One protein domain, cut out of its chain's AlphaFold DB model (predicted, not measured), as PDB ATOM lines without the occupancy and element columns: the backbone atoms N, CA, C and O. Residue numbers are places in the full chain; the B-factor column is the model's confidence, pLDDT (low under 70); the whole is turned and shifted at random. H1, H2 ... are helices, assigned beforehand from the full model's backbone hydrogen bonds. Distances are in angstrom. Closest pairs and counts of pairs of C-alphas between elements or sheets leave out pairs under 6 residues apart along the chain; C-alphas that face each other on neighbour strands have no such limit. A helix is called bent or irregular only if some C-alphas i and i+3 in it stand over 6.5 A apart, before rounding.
ATOM      1  N   THR A  10     168.863 230.109 140.116       64.06
ATOM      2  CA  THR A  10     168.911 231.404 140.808       64.06
ATOM      3  C   THR A  10     168.210 231.340 142.163       64.06
ATOM      4  O   THR A  10     168.823 231.691 143.167       64.06
ATOM      5  N   LYS A  11     166.995 230.764 142.237       61.28
ATOM      6  CA  LYS A  11     166.285 230.570 143.518       61.28
ATOM      7  C   LYS A  11     167.053 229.683 144.502       61.28
ATOM      8  O   LYS A  11     167.034 229.934 145.703       61.28
ATOM      9  N   ARG A  12     167.744 228.644 144.015       60.84
ATOM     10  CA  ARG A  12     168.584 227.776 144.861       60.84
ATOM     11  C   ARG A  12     169.830 228.500 145.378       60.84
ATOM     12  O   ARG A  12     170.229 228.258 146.513       60.84
ATOM     13  N   LYS A  13     170.437 229.374 144.568       65.25
ATOM     14  CA  LYS A  13     171.593 230.186 144.974       65.25
ATOM     15  C   LYS A  13     171.199 231.212 146.039       65.25
ATOM     16  O   LYS A  13     171.834 231.258 147.083       65.25
ATOM     17  N   GLU A  14     170.101 231.924 145.818       70.69
ATOM     18  CA  GLU A  14     169.547 232.896 146.764       70.69
ATOM     19  C   GLU A  14     169.204 232.247 148.114       70.69
ATOM     20  O   GLU A  14     169.650 232.713 149.158       70.69
ATOM     21  N   ALA A  15     168.539 231.085 148.105       69.56
ATOM     22  CA  ALA A  15     168.253 230.333 149.327       69.56
ATOM     23  C   ALA A  15     169.521 229.872 150.074       69.56
ATOM     24  O   ALA A  15     169.514 229.780 151.303       69.56
ATOM     25  N   ARG A  16     170.615 229.575 149.358       67.25
ATOM     26  CA  ARG A  16     171.904 229.224 149.971       67.25
ATOM     27  C   ARG A  16     172.546 230.443 150.636       67.25
ATOM     28  O   ARG A  16     173.040 230.325 151.755       67.25
ATOM     29  N   ASP A  17     172.500 231.597 149.982       71.50
ATOM     30  CA  ASP A  17     173.091 232.834 150.494       71.50
ATOM     31  C   ASP A  17     172.311 233.365 151.713       71.50
ATOM     32  O   ASP A  17     172.922 233.714 152.725       71.50
ATOM     33  N   SER A  18     170.974 233.280 151.710       71.44
ATOM     34  CA  SER A  18     170.151 233.607 152.886       71.44
ATOM     35  C   SER A  18     170.445 232.702 154.089       71.44
ATOM     36  O   SER A  18     170.470 233.169 155.225       71.44
ATOM     37  N   ARG A  19     170.709 231.406 153.869       72.31
ATOM     38  CA  ARG A  19     171.063 230.466 154.950       72.31
ATOM     39  C   ARG A  19     172.448 230.741 155.523       72.31
ATOM     40  O   ARG A  19     172.614 230.669 156.735       72.31
ATOM     41  N   LYS A  20     173.423 231.091 154.679       71.94
ATOM     42  CA  LYS A  20     174.750 231.534 155.137       71.94
ATOM     43  C   LYS A  20     174.642 232.789 156.005       71.94
ATOM     44  O   LYS A  20     175.265 232.833 157.058       71.94
ATOM     45  N   ALA A  21     173.806 233.752 155.612       69.81
ATOM     46  CA  ALA A  21     173.541 234.948 156.409       69.81
ATOM     47  C   ALA A  21     172.877 234.618 157.760       69.81
ATOM     48  O   ALA A  21     173.271 235.166 158.787       69.81
ATOM     49  N   LEU A  22     171.923 233.680 157.785       75.81
ATOM     50  CA  LEU A  22     171.245 233.260 159.016       75.81
ATOM     51  C   LEU A  22     172.185 232.511 159.975       75.81
ATOM     52  O   LEU A  22     172.167 232.760 161.176       75.81
ATOM     53  N   LEU A  23     173.028 231.618 159.445       73.56
ATOM     54  CA  LEU A  23     174.039 230.895 160.220       73.56
ATOM     55  C   LEU A  23     175.120 231.836 160.759       73.56
ATOM     56  O   LEU A  23     175.557 231.671 161.896       73.56
ATOM     57  N   TRP A  24     175.511 232.843 159.978       77.88
ATOM     58  CA  TRP A  24     176.408 233.899 160.437       77.88
ATOM     59  C   TRP A  24     175.769 234.718 161.568       77.88
ATOM     60  O   TRP A  24     176.377 234.873 162.623       77.88
ATOM     61  N   GLY A  25     174.505 235.128 161.413       70.44
ATOM     62  CA  GLY A  25     173.747 235.818 162.461       70.44
ATOM     63  C   GLY A  25     173.601 234.992 163.744       70.44
ATOM     64  O   GLY A  25     173.831 235.510 164.833       70.44
ATOM     65  N   LEU A  26     173.301 233.695 163.630       74.06
ATOM     66  CA  LEU A  26     173.202 232.786 164.774       74.06
ATOM     67  C   LEU A  26     174.563 232.570 165.452       74.06
ATOM     68  O   LEU A  26     174.635 232.539 166.675       74.06
ATOM     69  N   SER A  27     175.648 232.480 164.678       72.06
ATOM     70  CA  SER A  27     177.011 232.403 165.211       72.06
ATOM     71  C   SER A  27     177.391 233.669 165.980       72.06
ATOM     72  O   SER A  27     177.951 233.572 167.069       72.06
ATOM     73  N   CYS A  28     177.077 234.853 165.444       66.94
ATOM     74  CA  CYS A  28     177.304 236.128 166.124       66.94
ATOM     75  C   CYS A  28     176.442 236.261 167.385       66.94
ATOM     76  O   CYS A  28     176.928 236.750 168.399       66.94
ATOM     77  N   PHE A  29     175.195 235.783 167.352       72.75
ATOM     78  CA  PHE A  29     174.305 235.779 168.511       72.75
ATOM     79  C   PHE A  29     174.801 234.836 169.611       72.75
ATOM     80  O   PHE A  29     174.876 235.233 170.765       72.75
ATOM     81  N   LEU A  30     175.212 233.613 169.264       72.00
ATOM     82  CA  LEU A  30     175.768 232.652 170.220       72.00
ATOM     83  C   LEU A  30     177.109 233.122 170.797       72.00
ATOM     84  O   LEU A  30     177.332 232.954 171.993       72.00
ATOM     85  N   ALA A  31     177.966 233.752 169.984       67.38
ATOM     86  CA  ALA A  31     179.193 234.393 170.456       67.38
ATOM     87  C   ALA A  31     178.900 235.599 171.368       67.38
ATOM     88  O   ALA A  31     179.556 235.783 172.387       67.38
ATOM     89  N   GLY A  32     177.883 236.402 171.047       69.00
ATOM     90  CA  GLY A  32     177.426 237.503 171.898       69.00
ATOM     91  C   GLY A  32     176.835 237.018 173.225       69.00
ATOM     92  O   GLY A  32     177.146 237.568 174.279       69.00
ATOM     93  N   CYS A  33     176.038 235.946 173.201       63.44
ATOM     94  CA  CYS A  33     175.485 235.317 174.399       63.44
ATOM     95  C   CYS A  33     176.571 234.686 175.272       63.44
ATOM     96  O   CYS A  33     176.493 234.805 176.492       63.44
ATOM     97  N   SER A  34     177.594 234.057 174.691       61.97
ATOM     98  CA  SER A  34     178.710 233.530 175.479       61.97
ATOM     99  C   SER A  34     179.532 234.652 176.111       61.97
ATOM    100  O   SER A  34     179.877 234.533 177.279       61.97
ATOM    101  N   ILE A  35     179.744 235.781 175.426       59.25
ATOM    102  CA  ILE A  35     180.379 236.974 176.017       59.25
ATOM    103  C   ILE A  35     179.528 237.551 177.159       59.25
ATOM    104  O   ILE A  35     180.072 237.862 178.213       59.25
ATOM    105  N   GLY A  36     178.204 237.645 176.998       57.66
ATOM    106  CA  GLY A  36     177.294 238.125 178.047       57.66
ATOM    107  C   GLY A  36     177.226 237.205 179.273       57.66
ATOM    108  O   GLY A  36     177.177 237.689 180.401       57.66
ATOM    109  N   ILE A  37     177.282 235.885 179.071       59.97
ATOM    110  CA  ILE A  37     177.334 234.891 180.156       59.97
ATOM    111  C   ILE A  37     178.704 234.911 180.850       59.97
ATOM    112  O   ILE A  37     178.762 234.879 182.074       59.97
ATOM    113  N   ILE A  38     179.804 235.019 180.096       56.78
ATOM    114  CA  ILE A  38     181.160 235.132 180.654       56.78
ATOM    115  C   ILE A  38     181.301 236.440 181.445       56.78
ATOM    116  O   ILE A  38     181.780 236.410 182.573       56.78
ATOM    117  N   ASP A  53     191.927 244.539 175.564       58.81
ATOM    118  CA  ASP A  53     192.913 243.566 175.066       58.81
ATOM    119  C   ASP A  53     192.353 242.135 175.051       58.81
ATOM    120  O   ASP A  53     192.565 241.369 174.108       58.81
ATOM    121  N   ASN A  54     191.566 241.777 176.071       60.19
ATOM    122  CA  ASN A  54     190.884 240.484 176.135       60.19
ATOM    123  C   ASN A  54     189.753 240.362 175.103       60.19
ATOM    124  O   ASN A  54     189.498 239.266 174.595       60.19
ATOM    125  N   LEU A  55     189.090 241.470 174.760       61.91
ATOM    126  CA  LEU A  55     188.049 241.486 173.737       61.91
ATOM    127  C   LEU A  55     188.646 241.325 172.330       61.91
ATOM    128  O   LEU A  55     188.128 240.546 171.530       61.91
ATOM    129  N   GLU A  56     189.757 242.001 172.037       63.56
ATOM    130  CA  GLU A  56     190.522 241.833 170.793       63.56
ATOM    131  C   GLU A  56     191.107 240.417 170.661       63.56
ATOM    132  O   GLU A  56     191.031 239.807 169.589       63.56
ATOM    133  N   LEU A  57     191.601 239.826 171.755       70.00
ATOM    134  CA  LEU A  57     192.062 238.436 171.776       70.00
ATOM    135  C   LEU A  57     190.917 237.445 171.514       70.00
ATOM    136  O   LEU A  57     191.083 236.512 170.727       70.00
ATOM    137  N   ALA A  58     189.739 237.666 172.105       63.31
ATOM    138  CA  ALA A  58     188.551 236.847 171.861       63.31
ATOM    139  C   ALA A  58     188.045 236.974 170.407       63.31
ATOM    140  O   ALA A  58     187.735 235.964 169.762       63.31
ATOM    141  N   LYS A  59     188.023 238.191 169.842       63.72
ATOM    142  CA  LYS A  59     187.720 238.442 168.417       63.72
ATOM    143  C   LYS A  59     188.730 237.748 167.490       63.72
ATOM    144  O   LYS A  59     188.348 237.094 166.524       63.72
ATOM    145  N   SER A  60     190.024 237.825 167.801       69.75
ATOM    146  CA  SER A  60     191.095 237.196 167.015       69.75
ATOM    147  C   SER A  60     191.062 235.664 167.089       69.75
ATOM    148  O   SER A  60     191.186 234.984 166.069       69.75
ATOM    149  N   ALA A  61     190.827 235.095 168.275       60.69
ATOM    150  CA  ALA A  61     190.710 233.652 168.471       60.69
ATOM    151  C   ALA A  61     189.468 233.074 167.770       60.69
ATOM    152  O   ALA A  61     189.564 232.049 167.094       60.69
ATOM    153  N   SER A  62     188.319 233.751 167.858       60.12
ATOM    154  CA  SER A  62     187.100 233.364 167.129       60.12
ATOM    155  C   SER A  62     187.277 233.443 165.609       60.12
ATOM    156  O   SER A  62     186.824 232.543 164.899       60.12
ATOM    157  N   ALA A  63     188.015 234.434 165.103       63.69
ATOM    158  CA  ALA A  63     188.351 234.528 163.686       63.69
ATOM    159  C   ALA A  63     189.332 233.433 163.225       63.69
ATOM    160  O   ALA A  63     189.144 232.853 162.158       63.69
ATOM    161  N   LYS A  64     190.363 233.106 164.015       68.94
ATOM    162  CA  LYS A  64     191.394 232.121 163.627       68.94
ATOM    163  C   LYS A  64     190.967 230.667 163.811       68.94
ATOM    164  O   LYS A  64     191.375 229.815 163.029       68.94
ATOM    165  N   ILE A  65     190.182 230.377 164.848       67.56
ATOM    166  CA  ILE A  65     189.817 229.007 165.239       67.56
ATOM    167  C   ILE A  65     188.362 228.708 164.874       67.56
ATOM    168  O   ILE A  65     188.062 227.637 164.350       67.56
ATOM    169  N   GLY A  66     187.453 229.657 165.109       66.00
ATOM    170  CA  GLY A  66     186.024 229.477 164.851       66.00
ATOM    171  C   GLY A  66     185.691 229.441 163.360       66.00
ATOM    172  O   GLY A  66     184.919 228.585 162.932       66.00
ATOM    173  N   TRP A  67     186.308 230.309 162.554       71.50
ATOM    174  CA  TRP A  67     186.019 230.392 161.118       71.50
ATOM    175  C   TRP A  67     186.312 229.089 160.349       71.50
ATOM    176  O   TRP A  67     185.401 228.605 159.675       71.50
ATOM    177  N   PRO A  68     187.485 228.433 160.495       73.75
ATOM    178  CA  PRO A  68     187.755 227.165 159.807       73.75
ATOM    179  C   PRO A  68     186.834 226.016 160.244       73.75
ATOM    180  O   PRO A  68     186.486 225.145 159.445       73.75
ATOM    181  N   ILE A  69     186.420 225.993 161.518       69.81
ATOM    182  CA  ILE A  69     185.475 224.992 162.037       69.81
ATOM    183  C   ILE A  69     184.087 225.229 161.434       69.81
ATOM    184  O   ILE A  69     183.459 224.293 160.939       69.81
ATOM    185  N   MET A  70     183.630 226.480 161.414       66.50
ATOM    186  CA  MET A  70     182.339 226.846 160.835       66.50
ATOM    187  C   MET A  70     182.305 226.628 159.323       66.50
ATOM    188  O   MET A  70     181.295 226.161 158.805       66.50
ATOM    189  N   GLU A  71     183.409 226.859 158.613       71.38
ATOM    190  CA  GLU A  71     183.532 226.559 157.183       71.38
ATOM    191  C   GLU A  71     183.328 225.062 156.898       71.38
ATOM    192  O   GLU A  71     182.590 224.690 155.982       71.38
ATOM    193  N   ARG A  72     183.874 224.186 157.755       70.38
ATOM    194  CA  ARG A  72     183.634 222.735 157.683       70.38
ATOM    195  C   ARG A  72     182.186 222.357 157.996       70.38
ATOM    196  O   ARG A  72     181.635 221.491 157.318       70.38
ATOM    197  N   VAL A  73     181.547 223.006 158.971       71.94
ATOM    198  CA  VAL A  73     180.127 222.779 159.305       71.94
ATOM    199  C   VAL A  73     179.209 223.236 158.168       71.94
ATOM    200  O   VAL A  73     178.273 222.521 157.801       71.94
ATOM    201  N   ILE A  74     179.498 224.385 157.552       70.25
ATOM    202  CA  ILE A  74     178.780 224.885 156.372       70.25
ATOM    203  C   ILE A  74     178.947 223.903 155.206       70.25
ATOM    204  O   ILE A  74     177.955 223.567 154.558       70.25
ATOM    205  N   ALA A  75     180.157 223.386 154.977       67.00
ATOM    206  CA  ALA A  75     180.417 222.388 153.941       67.00
ATOM    207  C   ALA A  75     179.648 221.074 154.184       67.00
ATOM    208  O   ALA A  75     179.040 220.542 153.255       67.00
ATOM    209  N   VAL A  76     179.602 220.581 155.428       70.69
ATOM    210  CA  VAL A  76     178.831 219.375 155.792       70.69
ATOM    211  C   VAL A  76     177.326 219.586 155.600       70.69
ATOM    212  O   VAL A  76     176.620 218.685 155.146       70.69
ATOM    213  N   THR A  77     176.834 220.788 155.899       68.94
ATOM    214  CA  THR A  77     175.415 221.131 155.761       68.94
ATOM    215  C   THR A  77     175.022 221.263 154.286       68.94
ATOM    216  O   THR A  77     173.973 220.756 153.890       68.94
ATOM    217  N   ASP A  78     175.866 221.872 153.442       64.38
ATOM    218  CA  ASP A  78     175.636 221.946 151.989       64.38
ATOM    219  C   ASP A  78     175.682 220.550 151.342       64.38
ATOM    220  O   ASP A  78     174.818 220.226 150.524       64.38
ATOM    221  N   ALA A  79     176.598 219.678 151.780       59.41
ATOM    222  CA  ALA A  79     176.637 218.280 151.348       59.41
ATOM    223  C   ALA A  79     175.358 217.518 151.740       59.41
ATOM    224  O   ALA A  79     174.797 216.788 150.921       59.41
ATOM    225  N   ARG A  80     174.837 217.728 152.958       61.03
ATOM    226  CA  ARG A  80     173.577 217.112 153.402       61.03
ATOM    227  C   ARG A  80     172.377 217.572 152.570       61.03
ATOM    228  O   ARG A  80     171.555 216.746 152.191       61.03
ATOM    229  N   ILE A  81     172.330 218.852 152.196       60.59
ATOM    230  CA  ILE A  81     171.289 219.407 151.315       60.59
ATOM    231  C   ILE A  81     171.357 218.794 149.905       60.59
ATOM    232  O   ILE A  81     170.317 218.553 149.287       60.59
ATOM    233  N   GLN A  82     172.556 218.523 149.377       62.06
ATOM    234  CA  GLN A  82     172.699 217.825 148.094       62.06
ATOM    235  C   GLN A  82     172.183 216.382 148.167       62.06
ATOM    236  O   GLN A  82     171.498 215.939 147.245       62.06
ATOM    237  N   ILE A  83     172.446 215.679 149.274       66.88
ATOM    238  CA  ILE A  83     171.942 214.321 149.518       66.88
ATOM    239  C   ILE A  83     170.407 214.308 149.594       66.88
ATOM    240  O   ILE A  83     169.779 213.496 148.917       66.88
ATOM    241  N   ASP A  84     169.789 215.241 150.325       66.06
ATOM    242  CA  ASP A  84     168.323 215.338 150.414       66.06
ATOM    243  C   ASP A  84     167.687 215.608 149.035       66.06
ATOM    244  O   ASP A  84     166.653 215.032 148.690       66.06
ATOM    245  N   SER A  85     168.342 216.413 148.185       72.69
ATOM    246  CA  SER A  85     167.907 216.615 146.796       72.69
ATOM    247  C   SER A  85     168.062 215.363 145.923       72.69
ATOM    248  O   SER A  85     167.317 215.227 144.951       72.69
ATOM    249  N   MET A  86     169.033 214.487 146.200       72.12
ATOM    250  CA  MET A  86     169.181 213.211 145.490       72.12
ATOM    251  C   MET A  86     168.118 212.200 145.925       72.12
ATOM    252  O   MET A  86     167.600 211.473 145.082       72.12
ATOM    253  N   ILE A  87     167.746 212.191 147.207       76.62
ATOM    254  CA  ILE A  87     166.670 211.346 147.742       76.62
ATOM    255  C   ILE A  87     165.319 211.725 147.124       76.62
ATOM    256  O   ILE A  87     164.570 210.848 146.699       76.62
ATOM    257  N   ASP A  88     165.028 213.020 146.983       76.56
ATOM    258  CA  ASP A  88     163.816 213.485 146.295       76.56
ATOM    259  C   ASP A  88     163.774 213.028 144.825       76.56
ATOM    260  O   ASP A  88     162.745 212.572 144.322       76.56
ATOM    261  N   LEU A  89     164.924 213.070 144.140       76.62
ATOM    262  CA  LEU A  89     165.036 212.588 142.766       76.62
ATOM    263  C   LEU A  89     164.808 211.073 142.672       76.62
ATOM    264  O   LEU A  89     164.097 210.626 141.772       76.62
ATOM    265  N   GLN A  90     165.366 210.302 143.607       79.75
ATOM    266  CA  GLN A  90     165.165 208.857 143.708       79.75
ATOM    267  C   GLN A  90     163.677 208.527 143.896       79.75
ATOM    268  O   GLN A  90     163.112 207.775 143.103       79.75
ATOM    269  N   ASN A  91     163.011 209.178 144.855       84.94
ATOM    270  CA  ASN A  91     161.584 208.984 145.129       84.94
ATOM    271  C   ASN A  91     160.713 209.325 143.913       84.94
ATOM    272  O   ASN A  91     159.742 208.631 143.612       84.94
ATOM    273  N   LYS A  92     161.072 210.376 143.168       88.44
ATOM    274  CA  LYS A  92     160.358 210.788 141.954       88.44
ATOM    275  C   LYS A  92     160.534 209.801 140.796       88.44
ATOM    276  O   LYS A  92     159.623 209.626 139.980       88.44
ATOM    277  N   ILE A  93     161.698 209.159 140.703       87.31
ATOM    278  CA  ILE A  93     161.940 208.071 139.748       87.31
ATOM    279  C   ILE A  93     161.105 206.854 140.143       87.31
ATOM    280  O   ILE A  93     160.389 206.323 139.296       87.31
ATOM    281  N   GLU A  94     161.134 206.456 141.413       88.25
ATOM    282  CA  GLU A  94     160.361 205.321 141.924       88.25
ATOM    283  C   GLU A  94     158.857 205.514 141.720       88.25
ATOM    284  O   GLU A  94     158.187 204.616 141.210       88.25
ATOM    285  N   SER A  95     158.329 206.711 141.994       86.69
ATOM    286  CA  SER A  95     156.919 207.019 141.745       86.69
ATOM    287  C   SER A  95     156.570 206.941 140.256       86.69
ATOM    288  O   SER A  95     155.537 206.386 139.885       86.69
ATOM    289  N   SER A  96     157.445 207.451 139.383       87.25
ATOM    290  CA  SER A  96     157.246 207.405 137.928       87.25
ATOM    291  C   SER A  96     157.286 205.969 137.394       87.25
ATOM    292  O   SER A  96     156.506 205.612 136.508       87.25
ATOM    293  N   LEU A  97     158.175 205.130 137.937       90.12
ATOM    294  CA  LEU A  97     158.251 203.708 137.614       90.12
ATOM    295  C   LEU A  97     156.994 202.975 138.087       90.12
ATOM    296  O   LEU A  97     156.387 202.264 137.289       90.12
ATOM    297  N   ALA A  98     156.549 203.202 139.325       87.81
ATOM    298  CA  ALA A  98     155.334 202.600 139.875       87.81
ATOM    299  C   ALA A  98     154.087 202.946 139.044       87.81
ATOM    300  O   ALA A  98     153.310 202.061 138.687       87.81
ATOM    301  N   GLN A  99     153.930 204.213 138.646       85.56
ATOM    302  CA  GLN A  99     152.837 204.634 137.766       85.56
ATOM    303  C   GLN A  99     152.889 203.937 136.405       85.56
ATOM    304  O   GLN A  99     151.855 203.542 135.862       85.56
ATOM    305  N   ARG A 100     154.091 203.764 135.847       85.12
ATOM    306  CA  ARG A 100     154.268 203.103 134.555       85.12
ATOM    307  C   ARG A 100     153.973 201.607 134.635       85.12
ATOM    308  O   ARG A 100     153.318 201.096 133.734       85.12
ATOM    309  N   PHE A 101     154.372 200.927 135.709       84.81
ATOM    310  CA  PHE A 101     153.996 199.532 135.959       84.81
ATOM    311  C   PHE A 101     152.486 199.365 136.122       84.81
ATOM    312  O   PHE A 101     151.898 198.501 135.478       84.81
ATOM    313  N   GLN A 102     151.835 200.249 136.878       83.38
ATOM    314  CA  GLN A 102     150.383 200.212 137.044       83.38
ATOM    315  C   GLN A 102     149.642 200.473 135.722       83.38
ATOM    316  O   GLN A 102     148.595 199.882 135.458       83.38
ATOM    317  N   PHE A 103     150.176 201.349 134.867       82.31
ATOM    318  CA  PHE A 103     149.652 201.542 133.517       82.31
ATOM    319  C   PHE A 103     149.813 200.273 132.676       82.31
ATOM    320  O   PHE A 103     148.846 199.856 132.053       82.31
ATOM    321  N   LEU A 104     150.977 199.618 132.717       74.38
ATOM    322  CA  LEU A 104     151.222 198.363 131.998       74.38
ATOM    323  C   LEU A 104     150.297 197.224 132.452       74.38
ATOM    324  O   LEU A 104     149.851 196.440 131.618       74.38
ATOM    325  N   GLU A 105     149.967 197.152 133.742       76.81
ATOM    326  CA  GLU A 105     148.966 196.212 134.262       76.81
ATOM    327  C   GLU A 105     147.564 196.519 133.734       76.81
ATOM    328  O   GLU A 105     146.854 195.611 133.306       76.81
ATOM    329  N   LYS A 106     147.181 197.798 133.705       72.75
ATOM    330  CA  LYS A 106     145.880 198.244 133.182       72.75
ATOM    331  C   LYS A 106     145.763 198.087 131.669       72.75
ATOM    332  O   LYS A 106     144.673 197.835 131.170       72.75
ATOM    333  N   THR A 107     146.866 198.234 130.938       64.56
ATOM    334  CA  THR A 107     146.907 198.077 129.482       64.56
ATOM    335  C   THR A 107     147.239 196.668 129.044       64.56
ATOM    336  O   THR A 107     147.423 196.481 127.849       64.56
ATOM    337  N   LYS A 108     147.352 195.692 129.956       54.03
ATOM    338  CA  LYS A 108     147.534 194.286 129.594       54.03
ATOM    339  C   LYS A 108     146.298 193.885 128.779       54.03
ATOM    340  O   LYS A 108     145.236 193.686 129.371       54.03
TER     341      LYS A 108
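AT A GLANCE: This is residues 10 to 38 and 53 to 108 of the 205 residues of a protein of Caldisericales bacterium (UniProt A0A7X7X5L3). One very long helix, H2, kinked near residue 67, is crossed obliquely by a shorter helix, H1, as a loose, lopsided X with only a slight approach between the two. The far part of H2, with the two residues after it, sticks out as a free arm, residues 82 to 108, and makes much of the length. The printed part has 85 residues with two named helices, H1 then H2, and no named strand; its class is all helix. It is extended, with a radius of gyration of the C-alphas of 22.5 A and spans of 81 by 26 by 19 A.

HOW THE PARTS SIT: Start with H2, residues 53 to 106, and look near residue 67 for its kink of 39 degrees. It is neither bent nor irregular, but only just: C-alphas 64 and 67 are 6.2 A apart. Then turn to H1, residues 10 to 38, which is close to H2 but not clearly touching it. Their closest C-alphas, those of Lys 20 and Ile 74, are 7.9 A apart. The two run opposite ways at a steep tilt of 39 degrees, with centres 16.5 A apart. Every O i to N i+4 pair of H1 is within hydrogen-bond range; in H2, 47 of 50 are.

IN THESE COORDINATES: Find C-alpha 53 at (192.913, 243.566, 175.066); from there H2 runs 77.6 A to C-alpha 106 at (145.880, 198.244, 133.182). H1 begins at C-alpha 10, (168.911, 231.404, 140.808), and runs 41.9 A to C-alpha 38.

THE WHOLE: The C-alphas of Asp 53 and Lys 108 are the two farthest apart, at 81.0 A. Residues 39 to 52 are not printed, and the link from H1 to H2 lies across this cut, where C-alphas 38 and 53 are 15.5 A apart. Residues 10 to 15 of H1 also stand free. The mean pLDDT of the printed part is 70.5, and 42 residues are under 70, among them residues 31 to 38, 58 to 66 and 77 to 84.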